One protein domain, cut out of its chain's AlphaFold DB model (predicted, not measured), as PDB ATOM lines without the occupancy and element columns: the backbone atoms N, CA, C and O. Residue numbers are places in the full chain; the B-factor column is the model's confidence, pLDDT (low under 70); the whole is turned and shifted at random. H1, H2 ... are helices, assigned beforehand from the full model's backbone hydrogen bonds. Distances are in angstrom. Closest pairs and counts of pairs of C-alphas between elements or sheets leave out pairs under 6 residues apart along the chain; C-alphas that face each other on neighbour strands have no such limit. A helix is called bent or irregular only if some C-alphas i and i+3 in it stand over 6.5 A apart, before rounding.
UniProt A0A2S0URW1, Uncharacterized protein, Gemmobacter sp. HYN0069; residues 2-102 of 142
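What this domain is: This is residues 2 to 102 of the 142 residues of an uncharacterized protein of Gemmobacter sp. HYN0069 (UniProt A0A2S0URW1). One long straight helix, H1, makes the length of this domain, and three shorter helices, H2, H3 and H4, gather round its first part. H2 and H4 pack on opposite sides of H1, H3 bridges from H2 toward H4, and beyond residue 22 H1 touches no other named helix; the long link of residues 40 to 53 folds back from its far end to H2. The printed part has 101 residues, with four named helices in the order H1, H2, H3, H4 and no named strand, and its class is all helix. The whole is loose, with a radius of gyration of the C-alphas of 17.5 A, and it spans 58 by 28 by 22 A.

Where its parts are: H1 covers residues 2 to 39, from the C-alpha of Arg 2 at (343.215, 364.369, 301.816) to that of Glu 39 at (299.579, 332.824, 287.193), 55.8 A from first to last C-alpha. With 38 residues it is the longest helix. Residues 40 to 53 hold no named element. H2 covers residues 54 to 68 and begins with the C-alpha of Arg 54 at (327.873, 339.954, 289.792); its first and last C-alphas are 20.8 A apart. H3, residues 73 to 85, measures 18.1 A from first to last C-alpha. H4, residues 90 to 99, measures 14.1 A in the same way and ends with the C-alpha of Thr 99 at (333.862, 361.043, 308.954). Residues 100 to 102 follow it. No helix is bent or irregular.

How they stand to each other: H1 touches H2 with residues 11 to 22 alone. The closest C-alphas of H1 and H2, those of Arg 15 and Ala 61, are 4.7 A apart. The two helices run opposite ways at a steep tilt of 47 degrees. H1 touches H4 with residues 6 to 14 alone, closest at the C-alphas of Leu 10 and Ala 97, 5.4 A apart. H1 and H4 also run opposite ways, at a steep tilt of 45 degrees. H1 and H3 are close but not clearly touching: their closest C-alphas, those of Trp 18 and Cys 83, are 7.8 A apart, and the two run the same way at a steep tilt of 44 degrees. H2 touches H3 with residues 64 to 68 alone, and H3 touches H2 with residues 75 to 80 alone. The closest C-alphas of H2 and H3 are those of Ala 68 and Ala 76, 4.6 A apart; the helices run opposite ways at a steep tilt of 54 degrees. H3 and H4 only just touch, with 3 pairs of C-alphas within 8 A, and only at the corner by their link. Their closest C-alphas, those of His 80 and Leu 90, are 7.3 A apart, and their lines are about perpendicular at 80 degrees. H2 and H4 are apart. The helix packing is mostly crossed, with no shallow tilt among the pairs H1 and H2, H1 and H4, and H2 and H3. In H1, H2, H3 and H4 every O i to N i+4 pair is within hydrogen-bond range.

The domain as a whole: The two C-alphas farthest apart in the domain are those of Arg 2 and Gly 41, at 59.1 A. The C-alphas of the first and last printed residues, Arg 2 and Lys 102, are 10.4 A apart. The outline of the whole is a rod. The printed part has no cut. The link from H1 to H2, 14 residues, is long, and its C-alphas lie 13 to 34 A from the mean of the C-alphas; the links from H2 to H3 and from H3 to H4, 4 residues each, are tight. The mean pLDDT of the printed part is 92.6, and residues 100 to 102 are under 70.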
ATOM      1  N   ARG A   2     344.484 364.618 301.107       73.88
ATOM      2  CA  ARG A   2     343.215 364.369 301.816       73.88
ATOM      3  C   ARG A   2     341.994 364.312 300.885       73.88
ATOM      4  O   ARG A   2     341.231 363.361 300.975       73.88
ATOM      5  N   ASP A   3     341.863 365.265 299.964       82.94
ATOM      6  CA  ASP A   3     340.704 365.328 299.053       82.94
ATOM      7  C   ASP A   3     340.645 364.139 298.094       82.94
ATOM      8  O   ASP A   3     339.587 363.556 297.899       82.94
ATOM      9  N   GLU A   4     341.797 363.704 297.584       86.56
ATOM     10  CA  GLU A   4     341.903 362.494 296.761       86.56
ATOM     11  C   GLU A   4     341.498 361.235 297.543       86.56
ATOM     12  O   GLU A   4     340.788 360.365 297.040       86.56
ATOM     13  N   ALA A   5     341.895 361.149 298.816       85.31
ATOM     14  CA  ALA A   5     341.523 360.031 299.672       85.31
ATOM     15  C   ALA A   5     340.019 360.019 300.001       85.31
ATOM     16  O   ALA A   5     339.422 358.942 300.084       85.31
ATOM     17  N   ILE A   6     339.403 361.194 300.165       87.94
ATOM     18  CA  ILE A   6     337.953 361.344 300.350       87.94
ATOM     19  C   ILE A   6     337.222 360.978 299.057       87.94
ATOM     20  O   ILE A   6     336.292 360.180 299.109       87.94
ATOM     21  N   ARG A   7     337.681 361.474 297.901       89.44
ATOM     22  CA  ARG A   7     337.126 361.141 296.580       89.44
ATOM     23  C   ARG A   7     337.145 359.631 296.350       89.44
ATOM     24  O   ARG A   7     336.117 359.048 296.022       89.44
ATOM     25  N   LYS A   8     338.272 358.967 296.623       91.19
ATOM     26  CA  LYS A   8     338.387 357.504 296.523       91.19
ATOM     27  C   LYS A   8     337.440 356.766 297.474       91.19
ATOM     28  O   LYS A   8     336.846 355.763 297.083       91.19
ATOM     29  N   SER A   9     337.287 357.254 298.707       91.44
ATOM     30  CA  SER A   9     336.334 356.684 299.669       91.44
ATOM     31  C   SER A   9     334.891 356.839 299.190       91.44
ATOM     32  O   SER A   9     334.119 355.886 299.254       91.44
ATOM     33  N   LEU A  10     334.539 358.016 298.672       92.94
ATOM     34  CA  LEU A  10     333.218 358.311 298.132       92.94
ATOM     35  C   LEU A  10     332.885 357.409 296.937       92.94
ATOM     36  O   LEU A  10     331.802 356.839 296.899       92.94
ATOM     37  N   VAL A  11     333.828 357.207 296.011       94.81
ATOM     38  CA  VAL A  11     333.669 356.272 294.882       94.81
ATOM     39  C   VAL A  11     333.336 354.861 295.373       94.81
ATOM     40  O   VAL A  11     332.413 354.234 294.855       94.81
ATOM     41  N   GLY A  12     334.041 354.372 296.399       93.81
ATOM     42  CA  GLY A  12     333.750 353.072 297.009       93.81
ATOM     43  C   GLY A  12     332.337 352.997 297.592       93.81
ATOM     44  O   GLY A  12     331.594 352.067 297.289       93.81
ATOM     45  N   LEU A  13     331.939 354.015 298.358       94.88
ATOM     46  CA  LEU A  13     330.612 354.092 298.973       94.88
ATOM     47  C   LEU A  13     329.481 354.166 297.936       94.88
ATOM     48  O   LEU A  13     328.468 353.486 298.092       94.88
ATOM     49  N   ILE A  14     329.655 354.946 296.864       95.94
ATOM     50  CA  ILE A  14     328.673 355.037 295.773       95.94
ATOM     51  C   ILE A  14     328.557 353.694 295.051       95.94
ATOM     52  O   ILE A  14     327.444 353.239 294.797       95.94
ATOM     53  N   ARG A  15     329.683 353.028 294.764       96.19
ATOM     54  CA  ARG A  15     329.685 351.701 294.133       96.19
ATOM     55  C   ARG A  15     328.911 350.686 294.977       96.19
ATOM     56  O   ARG A  15     328.069 349.962 294.451       96.19
ATOM     57  N   ASP A  16     329.161 350.640 296.282       94.81
ATOM     58  CA  ASP A  16     328.485 349.697 297.175       94.81
ATOM     59  C   ASP A  16     326.993 350.012 297.340       94.81
ATOM     60  O   ASP A  16     326.171 349.094 297.371       94.81
ATOM     61  N   ALA A  17     326.619 351.293 297.394       95.56
ATOM     62  CA  ALA A  17     325.218 351.703 297.391       95.56
ATOM     63  C   ALA A  17     324.516 351.298 296.083       95.56
ATOM     64  O   ALA A  17     323.423 350.734 296.123       95.56
ATOM     65  N   TRP A  18     325.158 351.507 294.931       97.38
ATOM     66  CA  TRP A  18     324.583 351.158 293.633       97.38
ATOM     67  C   TRP A  18     324.432 349.646 293.438       97.38
ATOM     68  O   TRP A  18     323.403 349.192 292.947       97.38
ATOM     69  N   ARG A  19     325.392 348.835 293.906       95.38
ATOM     70  CA  ARG A  19     325.242 347.367 293.936       95.38
ATOM     71  C   ARG A  19     323.994 346.923 294.690       95.38
ATOM     72  O   ARG A  19     323.320 345.999 294.245       95.38
ATOM     73  N   LYS A  20     323.678 347.566 295.821       95.38
ATOM     74  CA  LYS A  20     322.461 347.253 296.586       95.38
ATOM     75  C   LYS A  20     321.206 347.560 295.774       95.38
ATOM     76  O   LYS A  20     320.297 346.742 295.763       95.38
ATOM     77  N   VAL A  21     321.190 348.681 295.052       96.19
ATOM     78  CA  VAL A  21     320.089 349.026 294.139       96.19
ATOM     79  C   VAL A  21     319.941 347.982 293.032       96.19
ATOM     80  O   VAL A  21     318.827 347.555 292.748       96.19
ATOM     81  N   LEU A  22     321.041 347.536 292.422       95.75
ATOM     82  CA  LEU A  22     320.996 346.493 291.390       95.75
ATOM     83  C   LEU A  22     320.490 345.157 291.945       95.75
ATOM     84  O   LEU A  22     319.676 344.507 291.298       95.75
ATOM     85  N   GLY A  23     320.904 344.791 293.161       94.38
ATOM     86  CA  GLY A  23     320.366 343.634 293.878       94.38
ATOM     87  C   GLY A  23     318.854 343.729 294.081       94.38
ATOM     88  O   GLY A  23     318.133 342.819 293.693       94.38
ATOM     89  N   GLN A  24     318.368 344.863 294.589       95.25
ATOM     90  CA  GLN A  24     316.934 345.105 294.793       95.25
ATOM     91  C   GLN A  24     316.139 345.074 293.484       95.25
ATOM     92  O   GLN A  24     315.032 344.548 293.442       95.25
ATOM     93  N   ARG A  25     316.695 345.624 292.397       94.88
ATOM     94  CA  ARG A  25     316.070 345.557 291.069       94.88
ATOM     95  C   ARG A  25     315.993 344.123 290.557       94.88
ATOM     96  O   ARG A  25     314.969 343.746 290.006       94.88
ATOM     97  N   HIS A  26     317.056 343.342 290.738       95.19
ATOM     98  CA  HIS A  26     317.082 341.931 290.350       95.19
ATOM     99  C   HIS A  26     316.060 341.110 291.137       95.19
ATOM    100  O   HIS A  26     315.328 340.328 290.544       95.19
ATOM    101  N   GLU A  27     315.964 341.328 292.449       94.69
ATOM    102  CA  GLU A  27     314.945 340.698 293.298       94.69
ATOM    103  C   GLU A  27     313.530 341.062 292.835       94.69
ATOM    104  O   GLU A  27     312.732 340.166 292.596       94.69
ATOM    105  N   ALA A  28     313.248 342.342 292.575       93.75
ATOM    106  CA  ALA A  28     311.941 342.770 292.073       93.75
ATOM    107  C   ALA A  28     311.581 342.147 290.708       93.75
ATOM    108  O   ALA A  28     310.416 341.856 290.447       93.75
ATOM    109  N   VAL A  29     312.570 341.932 289.834       95.06
ATOM    110  CA  VAL A  29     312.365 341.216 288.564       95.06
ATOM    111  C   VAL A  29     312.053 339.743 288.817       95.06
ATOM    112  O   VAL A  29     311.133 339.217 288.200       95.06
ATOM    113  N   LEU A  30     312.772 339.079 289.726       94.31
ATOM    114  CA  LEU A  30     312.489 337.687 290.084       94.31
ATOM    115  C   LEU A  30     311.104 337.525 290.716       94.31
ATOM    116  O   LEU A  30     310.431 336.542 290.414       94.31
ATOM    117  N   ASP A  31     310.679 338.473 291.549       95.44
ATOM    118  CA  ASP A  31     309.347 338.480 292.154       95.44
ATOM    119  C   ASP A  31     308.256 338.609 291.079       95.44
ATOM    120  O   ASP A  31     307.289 337.852 291.088       95.44
ATOM    121  N   ALA A  32     308.442 339.489 290.090       94.81
ATOM    122  CA  ALA A  32     307.513 339.608 288.966       94.81
ATOM    123  C   ALA A  32     307.495 338.341 288.083       94.81
ATOM    124  O   ALA A  32     306.430 337.836 287.736       94.81
ATOM    125  N   GLU A  33     308.667 337.778 287.760       95.44
ATOM    126  CA  GLU A  33     308.778 336.518 287.006       95.44
ATOM    127  C   GLU A  33     308.127 335.345 287.755       95.44
ATOM    128  O   GLU A  33     307.557 334.440 287.139       95.44
ATOM    129  N   TRP A  34     308.211 335.358 289.084       92.75
ATOM    130  CA  TRP A  34     307.549 334.394 289.947       92.75
ATOM    131  C   TRP A  34     306.028 334.527 289.885       92.75
ATOM    132  O   TRP A  34     305.339 333.523 289.694       92.75
ATOM    133  N   GLU A  35     305.498 335.744 290.012       95.00
ATOM    134  CA  GLU A  35     304.059 336.002 289.904       95.00
ATOM    135  C   GLU A  35     303.515 335.506 288.557       95.00
ATOM    136  O   GLU A  35     302.579 334.704 288.533       95.00
ATOM    137  N   GLU A  36     304.173 335.850 287.445       94.94
ATOM    138  CA  GLU A  36     303.803 335.369 286.108       94.94
ATOM    139  C   GLU A  36     303.860 333.831 285.992       94.94
ATOM    140  O   GLU A  36     303.024 333.205 285.329       94.94
ATOM    141  N   TRP A  37     304.837 333.184 286.637       93.38
ATOM    142  CA  TRP A  37     304.975 331.725 286.638       93.38
ATOM    143  C   TRP A  37     303.809 331.032 287.351       93.38
ATOM    144  O   TRP A  37     303.276 330.035 286.845       93.38
ATOM    145  N   ILE A  38     303.406 331.566 288.505       95.00
ATOM    146  CA  ILE A  38     302.285 331.059 289.297       95.00
ATOM    147  C   ILE A  38     300.954 331.323 288.587       95.00
ATOM    148  O   ILE A  38     300.118 330.419 288.514       95.00
ATOM    149  N   GLU A  39     300.770 332.503 287.992       94.81
ATOM    150  CA  GLU A  39     299.579 332.824 287.193       94.81
ATOM    151  C   GLU A  39     299.428 331.904 285.974       94.81
ATOM    152  O   GLU A  39     298.316 331.505 285.623       94.81
ATOM    153  N   ALA A  40     300.541 331.470 285.377       94.38
ATOM    154  CA  ALA A  40     300.547 330.473 284.309       94.38
ATOM    155  C   ALA A  40     300.194 329.042 284.780       94.38
ATOM    156  O   ALA A  40     300.221 328.107 283.974       94.38
ATOM    157  N   GLY A  41     299.888 328.841 286.068       94.69
ATOM    158  CA  GLY A  41     299.510 327.551 286.651       94.69
ATOM    159  C   GLY A  41     300.667 326.556 286.763       94.69
ATOM    160  O   GLY A  41     300.442 325.349 286.892       94.69
ATOM    161  N   LYS A  42     301.911 327.037 286.672       95.19
ATOM    162  CA  LYS A  42     303.104 326.199 286.796       95.19
ATOM    163  C   LYS A  42     303.406 325.933 288.269       95.19
ATOM    164  O   LYS A  42     302.970 326.654 289.162       95.19
ATOM    165  N   LYS A  43     304.145 324.859 288.541       91.25
ATOM    166  CA  LYS A  43     304.487 324.480 289.914       91.25
ATOM    167  C   LYS A  43     305.638 325.332 290.423       91.25
ATOM    168  O   LYS A  43     306.626 325.527 289.719       91.25
ATOM    169  N   GLU A  44     305.540 325.745 291.678       88.56
ATOM    170  CA  GLU A  44     306.598 326.468 292.392       88.56
ATOM    171  C   GLU A  44     307.925 325.692 292.394       88.56
ATOM    172  O   GLU A  44     308.974 326.269 292.137       88.56
ATOM    173  N   ALA A  45     307.877 324.367 292.575       91.00
ATOM    174  CA  ALA A  45     309.072 323.518 292.594       91.00
ATOM    175  C   ALA A  45     309.879 323.533 291.281       91.00
ATOM    176  O   ALA A  45     311.056 323.180 291.288       91.00
ATOM    177  N   ASP A  46     309.249 323.928 290.171       94.00
ATOM    178  CA  ASP A  46     309.872 323.964 288.849       94.00
ATOM    179  C   ASP A  46     310.443 325.357 288.511       94.00
ATOM    180  O   ASP A  46     311.080 325.524 287.470       94.00
ATOM    181  N   PHE A  47     310.225 326.366 289.364       92.06
ATOM    182  CA  PHE A  47     310.767 327.704 289.153       92.06
ATOM    183  C   PHE A  47     312.244 327.762 289.547       92.06
ATOM    184  O   PHE A  47     312.630 327.455 290.676       92.06
ATOM    185  N   VAL A  48     313.084 328.206 288.614       90.94
ATOM    186  CA  VAL A  48     314.527 328.339 288.827       90.94
ATOM    187  C   VAL A  48     314.882 329.814 288.933       90.94
ATOM    188  O   VAL A  48     314.906 330.530 287.932       90.94
ATOM    189  N   GLN A  49     315.214 330.256 290.146       90.75
ATOM    190  CA  GLN A  49     315.743 331.598 290.369       90.75
ATOM    191  C   GLN A  49     317.110 331.742 289.702       90.75
ATOM    192  O   GLN A  49     318.042 330.978 289.969       90.75
ATOM    193  N   ARG A  50     317.244 332.750 288.842       91.44
ATOM    194  CA  ARG A  50     318.528 333.079 288.223       91.44
ATOM    195  C   ARG A  50     319.337 333.965 289.172       91.44
ATOM    196  O   ARG A  50     318.792 334.942 289.691       91.44
ATOM    197  N   PRO A  51     320.624 333.663 289.411       92.00
ATOM    198  CA  PRO A  51     321.469 334.534 290.210       92.00
ATOM    199  C   PRO A  51     321.709 335.858 289.480       92.00
ATOM    200  O   PRO A  51     321.742 335.897 288.249       92.00
ATOM    201  N   ILE A  52     321.926 336.926 290.245       92.69
ATOM    202  CA  ILE A  52     322.400 338.191 289.683       92.69
ATOM    203  C   ILE A  52     323.785 337.998 289.053       92.69
ATOM    204  O   ILE A  52     324.668 337.367 289.650       92.69
ATOM    205  N   ASP A  53     323.986 338.573 287.868       94.81
ATOM    206  CA  ASP A  53     325.311 338.680 287.266       94.81
ATOM    207  C   ASP A  53     326.143 339.686 288.070       94.81
ATOM    208  O   ASP A  53     325.972 340.906 287.986       94.81
ATOM    209  N   ARG A  54     327.037 339.149 288.901       93.69
ATOM    210  CA  ARG A  54     327.873 339.954 289.792       93.69
ATOM    211  C   ARG A  54     328.910 340.768 289.036       93.69
ATOM    212  O   ARG A  54     329.257 341.845 289.509       93.69
ATOM    213  N   GLU A  55     329.418 340.269 287.914       95.19
ATOM    214  CA  GLU A  55     330.442 340.976 287.142       95.19
ATOM    215  C   GLU A  55     329.824 342.181 286.441       95.19
ATOM    216  O   GLU A  55     330.346 343.294 286.544       95.19
ATOM    217  N   GLN A  56     328.656 341.980 285.830       94.06
ATOM    218  CA  GLN A  56     327.894 343.059 285.218       94.06
ATOM    219  C   GLN A  56     327.446 344.092 286.259       94.06
ATOM    220  O   GLN A  56     327.649 345.292 286.066       94.06
ATOM    221  N   ALA A  57     326.915 343.646 287.403       94.69
ATOM    222  CA  ALA A  57     326.493 344.557 288.466       94.69
ATOM    223  C   ALA A  57     327.665 345.374 289.035       94.69
ATOM    224  O   ALA A  57     327.534 346.566 289.323       94.69
ATOM    225  N   ASP A  58     328.836 344.751 289.168       94.75
ATOM    226  CA  ASP A  58     330.058 345.422 289.593       94.75
ATOM    227  C   ASP A  58     330.533 346.469 288.593       94.75
ATOM    228  O   ASP A  58     330.961 347.553 289.004       94.75
ATOM    229  N   PHE A  59     330.473 346.143 287.304       96.69
ATOM    230  CA  PHE A  59     330.848 347.046 286.229       96.69
ATOM    231  C   PHE A  59     329.920 348.263 286.176       96.69
ATOM    232  O   PHE A  59     330.396 349.400 286.175       96.69
ATOM    233  N   GLU A  60     328.605 348.049 286.230       96.81
ATOM    234  CA  GLU A  60     327.614 349.129 286.255       96.81
ATOM    235  C   GLU A  60     327.769 350.026 287.485       96.81
ATOM    236  O   GLU A  60     327.765 351.255 287.375       96.81
ATOM    237  N   ALA A  61     327.974 349.430 288.662       96.00
ATOM    238  CA  ALA A  61     328.218 350.179 289.888       96.00
ATOM    239  C   ALA A  61     329.512 350.999 289.822       96.00
ATOM    240  O   ALA A  61     329.554 352.138 290.296       96.00
ATOM    241  N   LEU A  62     330.565 350.454 289.205       96.06
ATOM    242  CA  LEU A  62     331.805 351.187 288.981       96.06
ATOM    243  C   LEU A  62     331.579 352.370 288.031       96.06
ATOM    244  O   LEU A  62     331.975 353.487 288.368       96.06
ATOM    245  N   GLN A  63     330.902 352.163 286.901       97.00
ATOM    246  CA  GLN A  63     330.598 353.241 285.957       97.00
ATOM    247  C   GLN A  63     329.759 354.345 286.602       97.00
ATOM    248  O   GLN A  63     330.056 355.526 286.425       97.00
ATOM    249  N   MET A  64     328.740 353.984 287.386       97.19
ATOM    250  CA  MET A  64     327.945 354.955 288.132       97.19
ATOM    251  C   MET A  64     328.815 355.766 289.096       97.19
ATOM    252  O   MET A  64     328.785 356.997 289.078       97.19
ATOM    253  N   SER A  65     329.649 355.089 289.890       95.94
ATOM    254  CA  SER A  65     330.527 355.760 290.852       95.94
ATOM    255  C   SER A  65     331.518 356.722 290.193       95.94
ATOM    256  O   SER A  65     331.771 357.788 290.744       95.94
ATOM    257  N   GLN A  66     332.030 356.389 289.003       95.88
ATOM    258  CA  GLN A  66     332.925 357.252 288.230       95.88
ATOM    259  C   GLN A  66     332.198 358.462 287.646       95.88
ATOM    260  O   GLN A  66     332.703 359.575 287.763       95.88
ATOM    261  N   ARG A  67     331.002 358.270 287.068       96.69
ATOM    262  CA  ARG A  67     330.184 359.378 286.549       96.69
ATOM    263  C   ARG A  67     329.808 360.360 287.659       96.69
ATOM    264  O   ARG A  67     329.911 361.564 287.464       96.69
ATOM    265  N   ALA A  68     329.457 359.860 288.844       94.69
ATOM    266  CA  ALA A  68     329.050 360.686 289.981       94.69
ATOM    267  C   ALA A  68     330.164 361.588 290.549       94.69
ATOM    268  O   ALA A  68     329.855 362.585 291.204       94.69
ATOM    269  N   VAL A  69     331.440 361.259 290.317       93.81
ATOM    270  CA  VAL A  69     332.596 362.075 290.744       93.81
ATOM    271  C   VAL A  69     333.373 362.672 289.569       93.81
ATOM    272  O   VAL A  69     334.505 363.125 289.759       93.81
ATOM    273  N   ALA A  70     332.805 362.629 288.363       94.50
ATOM    274  CA  ALA A  70     333.425 363.202 287.181       94.50
ATOM    275  C   ALA A  70     333.625 364.714 287.360       94.50
ATOM    276  O   ALA A  70     332.810 365.391 287.985       94.50
ATOM    277  N   ASP A  71     334.706 365.245 286.787       93.06
ATOM    278  CA  ASP A  71     334.954 366.690 286.803       93.06
ATOM    279  C   ASP A  71     334.004 367.440 285.839       93.06
ATOM    280  O   ASP A  71     333.821 368.651 285.961       93.06
ATOM    281  N   ASP A  72     333.377 366.722 284.898       96.75
ATOM    282  CA  ASP A  72     332.311 367.240 284.040       96.75
ATOM    283  C   ASP A  72     331.001 367.375 284.834       96.75
ATOM    284  O   ASP A  72     330.430 366.391 285.317       96.75
ATOM    285  N   VAL A  73     330.528 368.617 284.950       95.06
ATOM    286  CA  VAL A  73     329.351 368.986 285.742       95.06
ATOM    287  C   VAL A  73     328.074 368.345 285.208       95.06
ATOM    288  O   VAL A  73     327.229 367.950 286.008       95.06
ATOM    289  N   GLU A  74     327.914 368.213 283.891       96.69
ATOM    290  CA  GLU A  74     326.699 367.629 283.313       96.69
ATOM    291  C   GLU A  74     326.651 366.122 283.568       96.69
ATOM    292  O   GLU A  74     325.619 365.586 283.982       96.69
ATOM    293  N   VAL A  75     327.794 365.447 283.411       96.81
ATOM    294  CA  VAL A  75     327.932 364.013 283.699       96.81
ATOM    295  C   VAL A  75     327.678 363.727 285.178       96.81
ATOM    296  O   VAL A  75     326.919 362.809 285.510       96.81
ATOM    297  N   ALA A  76     328.270 364.525 286.068       94.69
ATOM    298  CA  ALA A  76     328.066 364.389 287.503       94.69
ATOM    299  C   ALA A  76     326.607 364.665 287.891       94.69
ATOM    300  O   ALA A  76     326.006 363.858 288.597       94.69
ATOM    301  N   ALA A  77     325.998 365.742 287.385       95.19
ATOM    302  CA  ALA A  77     324.611 366.090 287.689       95.19
ATOM    303  C   ALA A  77     323.621 365.005 287.232       95.19
ATOM    304  O   ALA A  77     322.710 364.652 287.986       95.19
ATOM    305  N   ALA A  78     323.821 364.428 286.044       97.12
ATOM    306  CA  ALA A  78     323.009 363.315 285.559       97.12
ATOM    307  C   ALA A  78     323.123 362.091 286.483       97.12
ATOM    308  O   ALA A  78     322.110 361.549 286.929       97.12
ATOM    309  N   ALA A  79     324.345 361.711 286.864       96.44
ATOM    310  CA  ALA A  79     324.572 360.611 287.796       96.44
ATOM    311  C   ALA A  79     323.997 360.888 289.197       96.44
ATOM    312  O   ALA A  79     323.521 359.972 289.869       96.44
ATOM    313  N   HIS A  80     323.995 362.146 289.647       96.00
ATOM    314  CA  HIS A  80     323.400 362.544 290.926       96.00
ATOM    315  C   HIS A  80     321.878 362.427 290.899       96.00
ATOM    316  O   HIS A  80     321.284 361.947 291.869       96.00
ATOM    317  N   ALA A  81     321.249 362.805 289.786       96.75
ATOM    318  CA  ALA A  81     319.821 362.605 289.576       96.75
ATOM    319  C   ALA A  81     319.464 361.109 289.545       96.75
ATOM    320  O   ALA A  81     318.527 360.701 290.231       96.75
ATOM    321  N   GLU A  82     320.246 360.283 288.838       97.06
ATOM    322  CA  GLU A  82     320.072 358.820 288.816       97.06
ATOM    323  C   GLU A  82     320.200 358.208 290.226       97.06
ATOM    324  O   GLU A  82     319.344 357.423 290.640       97.06
ATOM    325  N   CYS A  83     321.218 358.607 290.999       95.44
ATOM    326  CA  CYS A  83     321.385 358.200 292.398       95.44
ATOM    327  C   CYS A  83     320.174 358.578 293.257       95.44
ATOM    328  O   CYS A  83     319.655 357.749 294.002       95.44
ATOM    329  N   THR A  84     319.699 359.817 293.125       95.75
ATOM    330  CA  THR A  84     318.573 360.327 293.914       95.75
ATOM    331  C   THR A  84     317.280 359.587 293.577       95.75
ATOM    332  O   THR A  84     316.548 359.190 294.481       95.75
ATOM    333  N   ALA A  85     317.026 359.331 292.290       96.19
ATOM    334  CA  ALA A  85     315.879 358.549 291.835       96.19
ATOM    335  C   ALA A  85     315.921 357.099 292.348       96.19
ATOM    336  O   ALA A  85     314.878 356.501 292.600       96.19
ATOM    337  N   ALA A  86     317.119 356.549 292.551       94.38
ATOM    338  CA  ALA A  86     317.332 355.240 293.160       94.38
ATOM    339  C   ALA A  86     317.304 355.250 294.706       94.38
ATOM    340  O   ALA A  86     317.560 354.221 295.325       94.38
ATOM    341  N   GLY A  87     317.018 356.393 295.342       94.94
ATOM    342  CA  GLY A  87     316.952 356.522 296.802       94.94
ATOM    343  C   GLY A  87     318.310 356.663 297.498       94.94
ATOM    344  O   GLY A  87     318.393 356.546 298.721       94.94
ATOM    345  N   ILE A  88     319.387 356.926 296.754       95.69
ATOM    346  CA  ILE A  88     320.733 357.105 297.308       95.69
ATOM    347  C   ILE A  88     320.969 358.585 297.629       95.69
ATOM    348  O   ILE A  88     320.978 359.439 296.745       95.69
ATOM    349  N   SER A  89     321.246 358.887 298.901       94.06
ATOM    350  CA  SER A  89     321.647 360.229 299.340       94.06
ATOM    351  C   SER A  89     323.159 360.422 299.226       94.06
ATOM    352  O   SER A  89     323.923 360.025 300.108       94.06
ATOM    353  N   LEU A  90     323.603 361.088 298.157       92.25
ATOM    354  CA  LEU A  90     325.023 361.398 297.943       92.25
ATOM    355  C   LEU A  90     325.619 362.286 299.042       92.25
ATOM    356  O   LEU A  90     326.792 362.142 299.371       92.25
ATOM    357  N   ILE A  91     324.812 363.157 299.658       92.00
ATOM    358  CA  ILE A  91     325.247 363.985 300.795       92.00
ATOM    359  C   ILE A  91     325.575 363.105 302.006       92.00
ATOM    360  O   ILE A  91     326.584 363.338 302.671       92.00
ATOM    361  N   SER A  92     324.765 362.073 302.271       90.94
ATOM    362  CA  SER A  92     325.051 361.111 303.343       90.94
ATOM    363  C   SER A  92     326.360 360.377 303.073       90.94
ATOM    364  O   SER A  92     327.229 360.339 303.937       90.94
ATOM    365  N   LEU A  93     326.548 359.876 301.848       92.69
ATOM    366  CA  LEU A  93     327.775 359.164 301.475       92.69
ATOM    367  C   LEU A  93     329.014 360.067 301.529       92.69
ATOM    368  O   LEU A  93     330.091 359.621 301.919       92.69
ATOM    369  N   LEU A  94     328.875 361.347 301.177       90.44
ATOM    370  CA  LEU A  94     329.943 362.335 301.314       90.44
ATOM    371  C   LEU A  94     330.276 362.604 302.787       90.44
ATOM    372  O   LEU A  94     331.453 362.670 303.146       90.44
ATOM    373  N   SER A  95     329.260 362.724 303.647       88.44
ATOM    374  CA  SER A  95     329.448 362.834 305.096       88.44
ATOM    375  C   SER A  95     330.203 361.621 305.641       88.44
ATOM    376  O   SER A  95     331.191 361.798 306.353       88.44
ATOM    377  N   ASP A  96     329.812 360.411 305.240       86.81
ATOM    378  CA  ASP A  96     330.459 359.159 305.646       86.81
ATOM    379  C   ASP A  96     331.907 359.067 305.146       86.81
ATOM    380  O   ASP A  96     332.814 358.682 305.889       86.81
ATOM    381  N   ALA A  97     332.169 359.501 303.910       87.75
ATOM    382  CA  ALA A  97     333.525 359.596 303.374       87.75
ATOM    383  C   ALA A  97     334.395 360.582 304.178       87.75
ATOM    384  O   ALA A  97     335.591 360.347 304.379       87.75
ATOM    385  N   HIS A  98     333.810 361.680 304.667       83.38
ATOM    386  CA  HIS A  98     334.506 362.663 305.495       83.38
ATOM    387  C   HIS A  98     334.733 362.195 306.937       83.38
ATOM    388  O   HIS A  98     335.810 362.453 307.484       83.38
ATOM    389  N   THR A  99     333.755 361.544 307.571       79.50
ATOM    390  CA  THR A  99     333.862 361.043 308.954       79.50
ATOM    391  C   THR A  99     334.763 359.818 309.039       79.50
ATOM    392  O   THR A  99     335.593 359.752 309.944       79.50
ATOM    393  N   GLY A 100     334.711 358.918 308.053       69.56
ATOM    394  CA  GLY A 100     335.582 357.741 307.972       69.56
ATOM    395  C   GLY A 100     337.077 358.073 307.861       69.56
ATOM    396  O   GLY A 100     337.921 357.252 308.226       69.56
ATOM    397  N   HIS A 101     337.413 359.290 307.414       62.72
ATOM    398  CA  HIS A 101     338.781 359.822 307.348       62.72
ATOM    399  C   HIS A 101     339.196 360.665 308.562       62.72
ATOM    400  O   HIS A 101     340.333 361.140 308.604       62.72
ATOM    401  N   LYS A 102     338.323 360.878 309.557       60.81
ATOM    402  CA  LYS A 102     338.710 361.560 310.802       60.81
ATOM    403  C   LYS A 102     339.328 360.548 311.780       60.81
ATOM    404  O   LYS A 102     338.624 359.643 312.231       60.81
TER     405      LYS A 102